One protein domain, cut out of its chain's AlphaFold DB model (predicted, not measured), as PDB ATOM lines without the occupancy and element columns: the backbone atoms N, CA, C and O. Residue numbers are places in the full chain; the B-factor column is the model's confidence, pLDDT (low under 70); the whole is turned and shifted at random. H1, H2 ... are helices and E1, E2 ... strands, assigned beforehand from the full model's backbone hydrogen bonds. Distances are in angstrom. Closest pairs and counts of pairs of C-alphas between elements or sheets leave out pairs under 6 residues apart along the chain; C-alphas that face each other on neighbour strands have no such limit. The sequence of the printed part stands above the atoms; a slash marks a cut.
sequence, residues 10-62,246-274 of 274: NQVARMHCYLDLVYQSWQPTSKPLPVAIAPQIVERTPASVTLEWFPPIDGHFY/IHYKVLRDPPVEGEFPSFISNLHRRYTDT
ATOM      1  N   ASN A  10     107.952 108.806  56.337       63.53
ATOM      2  CA  ASN A  10     107.221 110.070  56.447       63.53
ATOM      3  C   ASN A  10     105.696 109.895  56.366       63.53
ATOM      4  O   ASN A  10     104.962 110.621  57.033       63.53
ATOM      5  N   GLN A  11     105.199 108.943  55.571       68.88
ATOM      6  CA  GLN A  11     103.770 108.611  55.527       68.88
ATOM      7  C   GLN A  11     103.319 107.921  56.818       68.88
ATOM      8  O   GLN A  11     102.251 108.241  57.331       68.88
ATOM      9  N   VAL A  12     104.155 107.043  57.383       72.38
ATOM     10  CA  VAL A  12     103.909 106.411  58.689       72.38
ATOM     11  C   VAL A  12     103.899 107.460  59.803       72.38
ATOM     12  O   VAL A  12     102.955 107.502  60.584       72.38
ATOM     13  N   ALA A  13     104.875 108.372  59.829       60.00
ATOM     14  CA  ALA A  13     104.925 109.462  60.806       60.00
ATOM     15  C   ALA A  13     103.702 110.393  60.720       60.00
ATOM     16  O   ALA A  13     103.134 110.764  61.747       60.00
ATOM     17  N   ARG A  14     103.243 110.729  59.503       62.47
ATOM     18  CA  ARG A  14     102.005 111.504  59.312       62.47
ATOM     19  C   ARG A  14     100.771 110.750  59.801       62.47
ATOM     20  O   ARG A  14      99.923 111.364  60.436       62.47
ATOM     21  N   MET A  15     100.677 109.443  59.551       68.56
ATOM     22  CA  MET A  15      99.576 108.633  60.083       68.56
ATOM     23  C   MET A  15      99.598 108.559  61.613       68.56
ATOM     24  O   MET A  15      98.542 108.685  62.219       68.56
ATOM     25  N   HIS A  16     100.767 108.423  62.246       64.38
ATOM     26  CA  HIS A  16     100.872 108.452  63.710       64.38
ATOM     27  C   HIS A  16     100.407 109.786  64.298       64.38
ATOM     28  O   HIS A  16      99.618 109.777  65.231       64.38
ATOM     29  N   CYS A  17     100.792 110.914  63.696       54.25
ATOM     30  CA  CYS A  17     100.360 112.237  64.153       54.25
ATOM     31  C   CYS A  17      98.824 112.393  64.122       54.25
ATOM     32  O   CYS A  17      98.226 112.870  65.084       54.25
ATOM     33  N   TYR A  18      98.164 111.914  63.056       56.31
ATOM     34  CA  TYR A  18      96.695 111.909  62.967       56.31
ATOM     35  C   TYR A  18      96.036 110.994  64.001       56.31
ATOM     36  O   TYR A  18      95.004 111.346  64.570       56.31
ATOM     37  N   LEU A  19      96.611 109.816  64.242       55.91
ATOM     38  CA  LEU A  19      96.079 108.876  65.226       55.91
ATOM     39  C   LEU A  19      96.246 109.424  66.648       55.91
ATOM     40  O   LEU A  19      95.315 109.323  67.437       55.91
ATOM     41  N   ASP A  20      97.373 110.062  66.957       54.38
ATOM     42  CA  ASP A  20      97.612 110.673  68.265       54.38
ATOM     43  C   ASP A  20      96.635 111.829  68.543       54.38
ATOM     44  O   ASP A  20      96.124 111.931  69.657       54.38
ATOM     45  N   LEU A  21      96.293 112.633  67.529       56.44
ATOM     46  CA  LEU A  21      95.274 113.690  67.625       56.44
ATOM     47  C   LEU A  21      93.859 113.130  67.864       56.44
ATOM     48  O   LEU A  21      93.127 113.626  68.716       56.44
ATOM     49  N   VAL A  22      93.462 112.074  67.144       53.94
ATOM     50  CA  VAL A  22      92.103 111.504  67.241       53.94
ATOM     51  C   VAL A  22      91.923 110.650  68.505       53.94
ATOM     52  O   VAL A  22      90.882 110.721  69.166       53.94
ATOM     53  N   TYR A  23      92.932 109.859  68.884       51.44
ATOM     54  CA  TYR A  23      92.829 108.911  69.996       51.44
ATOM     55  C   TYR A  23      93.089 109.504  71.374       51.44
ATOM     56  O   TYR A  23      92.851 108.797  72.352       51.44
ATOM     57  N   GLN A  24      93.503 110.769  71.507       49.78
ATOM     58  CA  GLN A  24      93.566 111.420  72.824       49.78
ATOM     59  C   GLN A  24      92.244 111.286  73.597       49.78
ATOM     60  O   GLN A  24      92.256 111.009  74.794       49.78
ATOM     61  N   SER A  25      91.109 111.368  72.896       48.16
ATOM     62  CA  SER A  25      89.769 111.192  73.472       48.16
ATOM     63  C   SER A  25      89.422 109.742  73.857       48.16
ATOM     64  O   SER A  25      88.489 109.513  74.622       48.16
ATOM     65  N   TRP A  26      90.158 108.754  73.333       49.50
ATOM     66  CA  TRP A  26      89.963 107.318  73.583       49.50
ATOM     67  C   TRP A  26      90.959 106.770  74.610       49.50
ATOM     68  O   TRP A  26      90.910 105.585  74.953       49.50
ATOM     69  N   GLN A  27      91.874 107.606  75.101       51.75
ATOM     70  CA  GLN A  27      92.799 107.198  76.143       51.75
ATOM     71  C   GLN A  27      92.019 106.908  77.435       51.75
ATOM     72  O   GLN A  27      91.125 107.671  77.809       51.75
ATOM     73  N   PRO A  28      92.333 105.805  78.135       51.12
ATOM     74  CA  PRO A  28      91.728 105.525  79.426       51.12
ATOM     75  C   PRO A  28      91.959 106.697  80.387       51.12
ATOM     76  O   PRO A  28      93.013 107.332  80.375       51.12
ATOM     77  N   THR A  29      90.990 106.946  81.274       52.88
ATOM     78  CA  THR A  29      91.076 107.980  82.325       52.88
ATOM     79  C   THR A  29      92.342 107.854  83.175       52.88
ATOM     80  O   THR A  29      92.851 108.850  83.683       52.88
ATOM     81  N   SER A  30      92.882 106.637  83.298       53.66
ATOM     82  CA  SER A  30      94.219 106.392  83.832       53.66
ATOM     83  C   SER A  30      95.238 106.320  82.695       53.66
ATOM     84  O   SER A  30      95.291 105.337  81.952       53.66
ATOM     85  N   LYS A  31      96.075 107.354  82.582       57.53
ATOM     86  CA  LYS A  31      97.217 107.346  81.664       57.53
ATOM     87  C   LYS A  31      98.218 106.250  82.099       57.53
ATOM     88  O   LYS A  31      98.520 106.159  83.295       57.53
ATOM     89  N   PRO A  32      98.778 105.450  81.171       58.62
ATOM     90  CA  PRO A  32      99.758 104.406  81.493       58.62
ATOM     91  C   PRO A  32     101.044 105.008  82.066       58.62
ATOM     92  O   PRO A  32     101.363 106.157  81.761       58.62
ATOM     93  N   LEU A  33     101.781 104.251  82.888       61.25
ATOM     94  CA  LEU A  33     103.076 104.698  83.418       61.25
ATOM     95  C   LEU A  33     103.984 105.214  82.283       61.25
ATOM     96  O   LEU A  33     103.913 104.671  81.177       61.25
ATOM     97  N   PRO A  34     104.826 106.229  82.544       64.31
ATOM     98  CA  PRO A  34     105.685 106.814  81.520       64.31
ATOM     99  C   PRO A  34     106.515 105.742  80.819       64.31
ATOM    100  O   PRO A  34     107.104 104.872  81.468       64.31
ATOM    101  N   VAL A  35     106.547 105.786  79.488       62.66
ATOM    102  CA  VAL A  35     107.306 104.814  78.698       62.66
ATOM    103  C   VAL A  35     108.786 105.155  78.817       62.66
ATOM    104  O   VAL A  35     109.251 106.170  78.301       62.66
ATOM    105  N   ALA A  36     109.526 104.297  79.513       62.47
ATOM    106  CA  ALA A  36     110.974 104.390  79.610       62.47
ATOM    107  C   ALA A  36     111.609 104.210  78.223       62.47
ATOM    108  O   ALA A  36     111.432 103.171  77.583       62.47
ATOM    109  N   ILE A  37     112.375 105.202  77.772       73.25
ATOM    110  CA  ILE A  37     113.209 105.076  76.574       73.25
ATOM    111  C   ILE A  37     114.479 104.303  76.956       73.25
ATOM    112  O   ILE A  37     114.995 104.446  78.067       73.25
ATOM    113  N   ALA A  38     114.988 103.476  76.040       79.94
ATOM    114  CA  ALA A  38     116.272 102.810  76.226       79.94
ATOM    115  C   ALA A  38     117.407 103.844  76.407       79.94
ATOM    116  O   ALA A  38     117.412 104.865  75.712       79.94
ATOM    117  N   PRO A  39     118.373 103.601  77.310       86.56
ATOM    118  CA  PRO A  39     119.504 104.501  77.477       86.56
ATOM    119  C   PRO A  39     120.381 104.538  76.226       86.56
ATOM    120  O   PRO A  39     120.481 103.555  75.487       86.56
ATOM    121  N   GLN A  40     121.085 105.648  76.034       89.19
ATOM    122  CA  GLN A  40     122.160 105.762  75.060       89.19
ATOM    123  C   GLN A  40     123.527 105.655  75.727       89.19
ATOM    124  O   GLN A  40     123.729 106.095  76.856       89.19
ATOM    125  N   ILE A  41     124.480 105.068  75.005       91.00
ATOM    126  CA  ILE A  41     125.883 105.053  75.415       91.00
ATOM    127  C   ILE A  41     126.475 106.413  75.063       91.00
ATOM    128  O   ILE A  41     126.579 106.754  73.885       91.00
ATOM    129  N   VAL A  42     126.878 107.169  76.079       93.56
ATOM    130  CA  VAL A  42     127.476 108.504  75.904       93.56
ATOM    131  C   VAL A  42     128.994 108.484  76.013       93.56
ATOM    132  O   VAL A  42     129.667 109.355  75.471       93.56
ATOM    133  N   GLU A  43     129.552 107.469  76.670       92.94
ATOM    134  CA  GLU A  43     130.995 107.310  76.810       92.94
ATOM    135  C   GLU A  43     131.368 105.832  76.892       92.94
ATOM    136  O   GLU A  43     130.653 105.025  77.492       92.94
ATOM    137  N   ARG A  44     132.506 105.479  76.295       93.31
ATOM    138  CA  ARG A  44     133.062 104.130  76.352       93.31
ATOM    139  C   ARG A  44     134.571 104.201  76.508       93.31
ATOM    140  O   ARG A  44     135.261 104.749  75.652       93.31
ATOM    141  N   THR A  45     135.074 103.586  77.567       92.50
ATOM    142  CA  THR A  45     136.500 103.345  77.783       92.50
ATOM    143  C   THR A  45     136.768 101.833  77.806       92.50
ATOM    144  O   THR A  45     135.824 101.040  77.829       92.50
ATOM    145  N   PRO A  46     138.036 101.382  77.786       90.88
ATOM    146  CA  PRO A  46     138.358  99.957  77.895       90.88
ATOM    147  C   PRO A  46     137.880  99.301  79.199       90.88
ATOM    148  O   PRO A  46     137.746  98.084  79.237       90.88
ATOM    149  N   ALA A  47     137.646 100.098  80.245       89.25
ATOM    150  CA  ALA A  47     137.252  99.633  81.571       89.25
ATOM    151  C   ALA A  47     135.906 100.211  82.032       89.25
ATOM    152  O   ALA A  47     135.536 100.014  83.178       89.25
ATOM    153  N   SER A  48     135.190 100.970  81.193       90.50
ATOM    154  CA  SER A  48     133.910 101.548  81.602       90.50
ATOM    155  C   SER A  48     132.970 101.869  80.447       90.50
ATOM    156  O   SER A  48     133.394 102.163  79.326       90.50
ATOM    157  N   VAL A  49     131.672 101.857  80.736       91.19
ATOM    158  CA  VAL A  49     130.609 102.294  79.824       91.19
ATOM    159  C   VAL A  49     129.686 103.246  80.570       91.19
ATOM    160  O   VAL A  49     129.160 102.905  81.623       91.19
ATOM    161  N   THR A  50     129.456 104.436  80.024       91.50
ATOM    162  CA  THR A  50     128.498 105.392  80.589       91.50
ATOM    163  C   THR A  50     127.210 105.385  79.777       91.50
ATOM    164  O   THR A  50     127.225 105.606  78.564       91.50
ATOM    165  N   LEU A  51     126.098 105.160  80.471       90.56
ATOM    166  CA  LEU A  51     124.733 105.169  79.962       90.56
ATOM    167  C   LEU A  51     124.010 106.447  80.398       90.56
ATOM    168  O   LEU A  51     124.142 106.874  81.548       90.56
ATOM    169  N   GLU A  52     123.209 107.018  79.501       89.56
ATOM    170  CA  GLU A  52     122.333 108.156  79.778       89.56
ATOM    171  C   GLU A  52     120.902 107.903  79.278       89.56
ATOM    172  O   GLU A  52     120.698 107.430  78.161       89.56
ATOM    173  N   TRP A  53     119.902 108.213  80.103       86.12
ATOM    174  CA  TRP A  53     118.481 108.108  79.762       86.12
ATOM    175  C   TRP A  53     117.942 109.468  79.338       86.12
ATOM    176  O   TRP A  53     118.090 110.458  80.057       86.12
ATOM    177  N   PHE A  54     117.232 109.506  78.214       80.38
ATOM    178  CA  PHE A  54     116.464 110.690  77.855       80.38
ATOM    179  C   PHE A  54     115.262 110.874  78.786       80.38
ATOM    180  O   PHE A  54     114.700 109.884  79.268       80.38
ATOM    181  N   PRO A  55     114.849 112.129  79.042       75.06
ATOM    182  CA  PRO A  55     113.604 112.377  79.748       75.06
ATOM    183  C   PRO A  55     112.427 111.718  79.003       75.06
ATOM    184  O   PRO A  55     112.448 111.649  77.771       75.06
ATOM    185  N   PRO A  56     111.396 111.252  79.726       71.94
ATOM    186  CA  PRO A  56     110.182 110.727  79.111       71.94
ATOM    187  C   PRO A  56     109.555 111.747  78.158       71.94
ATOM    188  O   PRO A  56     109.514 112.937  78.467       71.94
ATOM    189  N   ILE A  57     109.041 111.278  77.015       66.38
ATOM    190  CA  ILE A  57     108.387 112.139  76.007       66.38
ATOM    191  C   ILE A  57     107.170 112.844  76.610       66.38
ATOM    192  O   ILE A  57     106.897 113.999  76.304       66.38
ATOM    193  N   ASP A  58     106.464 112.155  77.505       65.00
ATOM    194  CA  ASP A  58     105.305 112.692  78.207       65.00
ATOM    195  C   ASP A  58     105.681 113.643  79.358       65.00
ATOM    196  O   ASP A  58     104.786 114.163  80.017       65.00
ATOM    197  N   GLY A  59     106.976 113.855  79.633       68.06
ATOM    198  CA  GLY A  59     107.466 114.756  80.677       68.06
ATOM    199  C   GLY A  59     107.181 114.300  82.112       68.06
ATOM    200  O   GLY A  59     107.333 115.096  83.036       68.06
ATOM    201  N   HIS A  60     106.762 113.051  82.330       72.44
ATOM    202  CA  HIS A  60     106.390 112.565  83.660       72.44
ATOM    203  C   HIS A  60     107.574 111.912  84.381       72.44
ATOM    204  O   HIS A  60     108.095 110.882  83.959       72.44
ATOM    205  N   PHE A  61     107.960 112.464  85.531       77.56
ATOM    206  CA  PHE A  61     109.142 112.007  86.280       77.56
ATOM    207  C   PHE A  61     108.817 111.169  87.522       77.56
ATOM    208  O   PHE A  61     109.715 110.534  88.086       77.56
ATOM    209  N   TYR A  62     107.551 111.148  87.945       83.12
ATOM    210  CA  TYR A  62     107.113 110.580  89.219       83.12
ATOM    211  C   TYR A  62     106.053 109.492  89.046       83.12
ATOM    212  O   TYR A  62     105.312 109.462  88.062       83.12
ATOM    213  N   ILE A 246     110.498 107.982  89.368       81.38
ATOM    214  CA  ILE A 246     110.616 106.684  88.700       81.38
ATOM    215  C   ILE A 246     112.078 106.225  88.760       81.38
ATOM    216  O   ILE A 246     113.005 107.041  88.672       81.38
ATOM    217  N   HIS A 247     112.284 104.918  88.913       83.00
ATOM    218  CA  HIS A 247     113.606 104.302  88.947       83.00
ATOM    219  C   HIS A 247     113.789 103.336  87.777       83.00
ATOM    220  O   HIS A 247     112.920 102.513  87.493       83.00
ATOM    221  N   TYR A 248     114.954 103.402  87.141       81.19
ATOM    222  CA  TYR A 248     115.411 102.419  86.172       81.19
ATOM    223  C   TYR A 248     116.205 101.336  86.890       81.19
ATOM    224  O   TYR A 248     117.115 101.636  87.661       81.19
ATOM    225  N   LYS A 249     115.866 100.075  86.624       86.12
ATOM    226  CA  LYS A 249     116.629  98.919  87.092       86.12
ATOM    227  C   LYS A 249     117.605  98.500  85.996       86.12
ATOM    228  O   LYS A 249     117.170  98.068  84.933       86.12
ATOM    229  N   VAL A 250     118.899  98.607  86.268       85.25
ATOM    230  CA  VAL A 250     119.966  98.189  85.353       85.25
ATOM    231  C   VAL A 250     120.485  96.822  85.763       85.25
ATOM    232  O   VAL A 250     120.743  96.560  86.939       85.25
ATOM    233  N   LEU A 251     120.588  95.943  84.771       85.88
ATOM    234  CA  LEU A 251     121.008  94.557  84.905       85.88
ATOM    235  C   LEU A 251     122.085  94.279  83.857       85.88
ATOM    236  O   LEU A 251     121.904  94.632  82.692       85.88
ATOM    237  N   ARG A 252     123.177  93.638  84.276       83.44
ATOM    238  CA  ARG A 252     124.176  93.078  83.363       83.44
ATOM    239  C   ARG A 252     123.746  91.674  82.933       83.44
ATOM    240  O   ARG A 252     123.247  90.901  83.751       83.44
ATOM    241  N   ASP A 253     123.965  91.359  81.662       83.38
ATOM    242  CA  ASP A 253     123.814  90.015  81.106       83.38
ATOM    243  C   ASP A 253     125.058  89.685  80.250       83.38
ATOM    244  O   ASP A 253     125.267  90.345  79.226       83.38
ATOM    245  N   PRO A 254     125.922  88.734  80.665       84.88
ATOM    246  CA  PRO A 254     125.799  87.894  81.861       84.88
ATOM    247  C   PRO A 254     126.029  88.677  83.173       84.88
ATOM    248  O   PRO A 254     126.780  89.655  83.183       84.88
ATOM    249  N   PRO A 255     125.408  88.262  84.293       82.19
ATOM    250  CA  PRO A 255     125.607  88.905  85.591       82.19
ATOM    251  C   PRO A 255     127.016  88.642  86.144       82.19
ATOM    252  O   PRO A 255     127.553  87.544  85.982       82.19
ATOM    253  N   VAL A 256     127.598  89.619  86.848       79.06
ATOM    254  CA  VAL A 256     128.837  89.414  87.616       79.06
ATOM    255  C   VAL A 256     128.499  88.755  88.954       79.06
ATOM    256  O   VAL A 256     127.508  89.085  89.606       79.06
ATOM    257  N   GLU A 257     129.309  87.781  89.362       73.50
ATOM    258  CA  GLU A 257     129.074  86.997  90.574       73.50
ATOM    259  C   GLU A 257     129.091  87.899  91.826       73.50
ATOM    260  O   GLU A 257     130.073  88.587  92.101       73.50
ATOM    261  N   GLY A 258     127.981  87.923  92.574       73.50
ATOM    262  CA  GLY A 258     127.810  88.777  93.757       73.50
ATOM    263  C   GLY A 258     127.345  90.213  93.478       73.50
ATOM    264  O   GLY A 258     127.216  90.992  94.423       73.50
ATOM    265  N   GLU A 259     127.067  90.575  92.223       76.31
ATOM    266  CA  GLU A 259     126.594  91.912  91.862       76.31
ATOM    267  C   GLU A 259     125.069  92.055  92.002       76.31
ATOM    268  O   GLU A 259     124.291  91.168  91.638       76.31
ATOM    269  N   PHE A 260     124.626  93.201  92.528       78.25
ATOM    270  CA  PHE A 260     123.212  93.539  92.680       78.25
ATOM    271  C   PHE A 260     122.748  94.509  91.583       78.25
ATOM    272  O   PHE A 260     123.542  95.318  91.102       78.25
ATOM    273  N   PRO A 261     121.454  94.490  91.211       83.25
ATOM    274  CA  PRO A 261     120.906  95.438  90.249       83.25
ATOM    275  C   PRO A 261     121.115  96.882  90.705       83.25
ATOM    276  O   PRO A 261     120.796  97.228  91.846       83.25
ATOM    277  N   SER A 262     121.581  97.734  89.795       84.94
ATOM    278  CA  SER A 262     121.698  99.169  90.055       84.94
ATOM    279  C   SER A 262     120.353  99.853  89.815       84.94
ATOM    280  O   SER A 262     119.690  99.600  88.808       84.94
ATOM    281  N   PHE A 263     119.945 100.727  90.736       85.56
ATOM    282  CA  PHE A 263     118.729 101.529  90.607       85.56
ATOM    283  C   PHE A 263     119.095 102.985  90.345       85.56
ATOM    284  O   PHE A 263     119.765 103.619  91.157       85.56
ATOM    285  N   ILE A 264     118.638 103.520  89.217       85.44
ATOM    286  CA  ILE A 264     118.938 104.886  88.792       85.44
ATOM    287  C   ILE A 264     117.653 105.689  88.840       85.44
ATOM    288  O   ILE A 264     116.670 105.344  88.190       85.44
ATOM    289  N   SER A 265     117.659 106.783  89.591       83.81
ATOM    290  CA  SER A 265     116.544 107.722  89.563       83.81
ATOM    291  C   SER A 265     116.474 108.424  88.205       83.81
ATOM    292  O   SER A 265     117.485 108.931  87.709       83.81
ATOM    293  N   ASN A 266     115.265 108.557  87.657       78.88
ATOM    294  CA  ASN A 266     115.001 109.332  86.442       78.88
ATOM    295  C   ASN A 266     115.349 110.833  86.578       78.88
ATOM    296  O   ASN A 266     115.351 111.559  85.596       78.88
ATOM    297  N   LEU A 267     115.688 111.307  87.784       79.81
ATOM    298  CA  LEU A 267     116.213 112.658  88.005       79.81
ATOM    299  C   LEU A 267     117.723 112.774  87.727       79.81
ATOM    300  O   LEU A 267     118.197 113.846  87.374       79.81
ATOM    301  N   HIS A 268     118.485 111.685  87.886       79.81
ATOM    302  CA  HIS A 268     119.947 111.690  87.726       79.81
ATOM    303  C   HIS A 268     120.387 111.216  86.336       79.81
ATOM    304  O   HIS A 268     121.462 111.606  85.894       79.81
ATOM    305  N   ARG A 269     119.549 110.425  85.642       82.56
ATOM    306  CA  ARG A 269     119.632 110.036  84.212       82.56
ATOM    307  C   ARG A 269     120.958 109.468  83.705       82.56
ATOM    308  O   ARG A 269     121.026 109.141  82.534       82.56
ATOM    309  N   ARG A 270     121.980 109.293  84.539       89.12
ATOM    310  CA  ARG A 270     123.316 108.857  84.137       89.12
ATOM    311  C   ARG A 270     123.813 107.741  85.042       89.12
ATOM    312  O   ARG A 270     123.637 107.797  86.258       89.12
ATOM    313  N   TYR A 271     124.458 106.749  84.442       89.31
ATOM    314  CA  TYR A 271     125.100 105.639  85.138       89.31
ATOM    315  C   TYR A 271     126.400 105.270  84.454       89.31
ATOM    316  O   TYR A 271     126.448 105.167  83.232       89.31
ATOM    317  N   THR A 272     127.447 105.074  85.246       89.38
ATOM    318  CA  THR A 272     128.743 104.622  84.752       89.38
ATOM    319  C   THR A 272     129.001 103.232  85.291       89.38
ATOM    320  O   THR A 272     129.059 103.026  86.501       89.38
ATOM    321  N   ASP A 273     129.144 102.311  84.355       84.62
ATOM    322  CA  ASP A 273     129.494 100.927  84.580       84.62
ATOM    323  C   ASP A 273     131.018 100.792  84.548       84.62
ATOM    324  O   ASP A 273     131.627 101.228  83.570       84.62
ATOM    325  N   THR A 274     131.632 100.239  85.596       83.19
ATOM    326  CA  THR A 274     133.092 100.027  85.718       83.19
ATOM    327  C   THR A 274     133.438  98.567  85.940       83.19
ATOM    328  O   THR A 274     132.615  97.876  86.591       83.19
TER     329      THR A 274
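Overview. This is residues 10 to 62 and 246 to 274 of the 274 residues of an uncharacterized protein of Xenopus laevis (UniProt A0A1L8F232). One helix, H1, stands free on a long link from a small body of two sheets: E1, E2, E5 in that order, and the hairpin E3 and E4, both antiparallel. The printed part has 82 residues, under half in named elements; its class is mixed, in chain order H1, E1 to E5. It is only just loose, close to extended, with a radius of gyration of the C-alphas of 17.3 A and spans of 49 by 30 by 23 A.

Arrangement. Start at H1, residues 10 to 26: it is not on the three-stranded sheet, and 11 of 13 O i to N i+4 pairs are within hydrogen-bond range. Next, in the hairpin of E1, residues 40 to 45, and E2, residues 48 to 52, find N 42 and O 50 within that range at 3.0 A. In the hairpin of E3, residues 247 to 250, and E4, residues 262 to 265, N 248 and O 264 are 2.8 A apart. E5, residues 270 to 273, is antiparallel to E2, with N 51 and O 271 at 2.8 A.

Along the chain. Find C-alpha 10 at (107.221, 110.070, 56.447); H1 runs 24.5 A from there. E1 spans 14.8 A; E5 ends at C-alpha 273, (129.494, 100.927, 84.580).

Size, cuts and confidence. Across the cut, C-alphas 62 and 246 are 5.3 A apart. The links H1 to E1 and E3 to E4 are long. The model's pLDDT is under 70 in residues 10 to 11, 13 to 36 and 57 to 59.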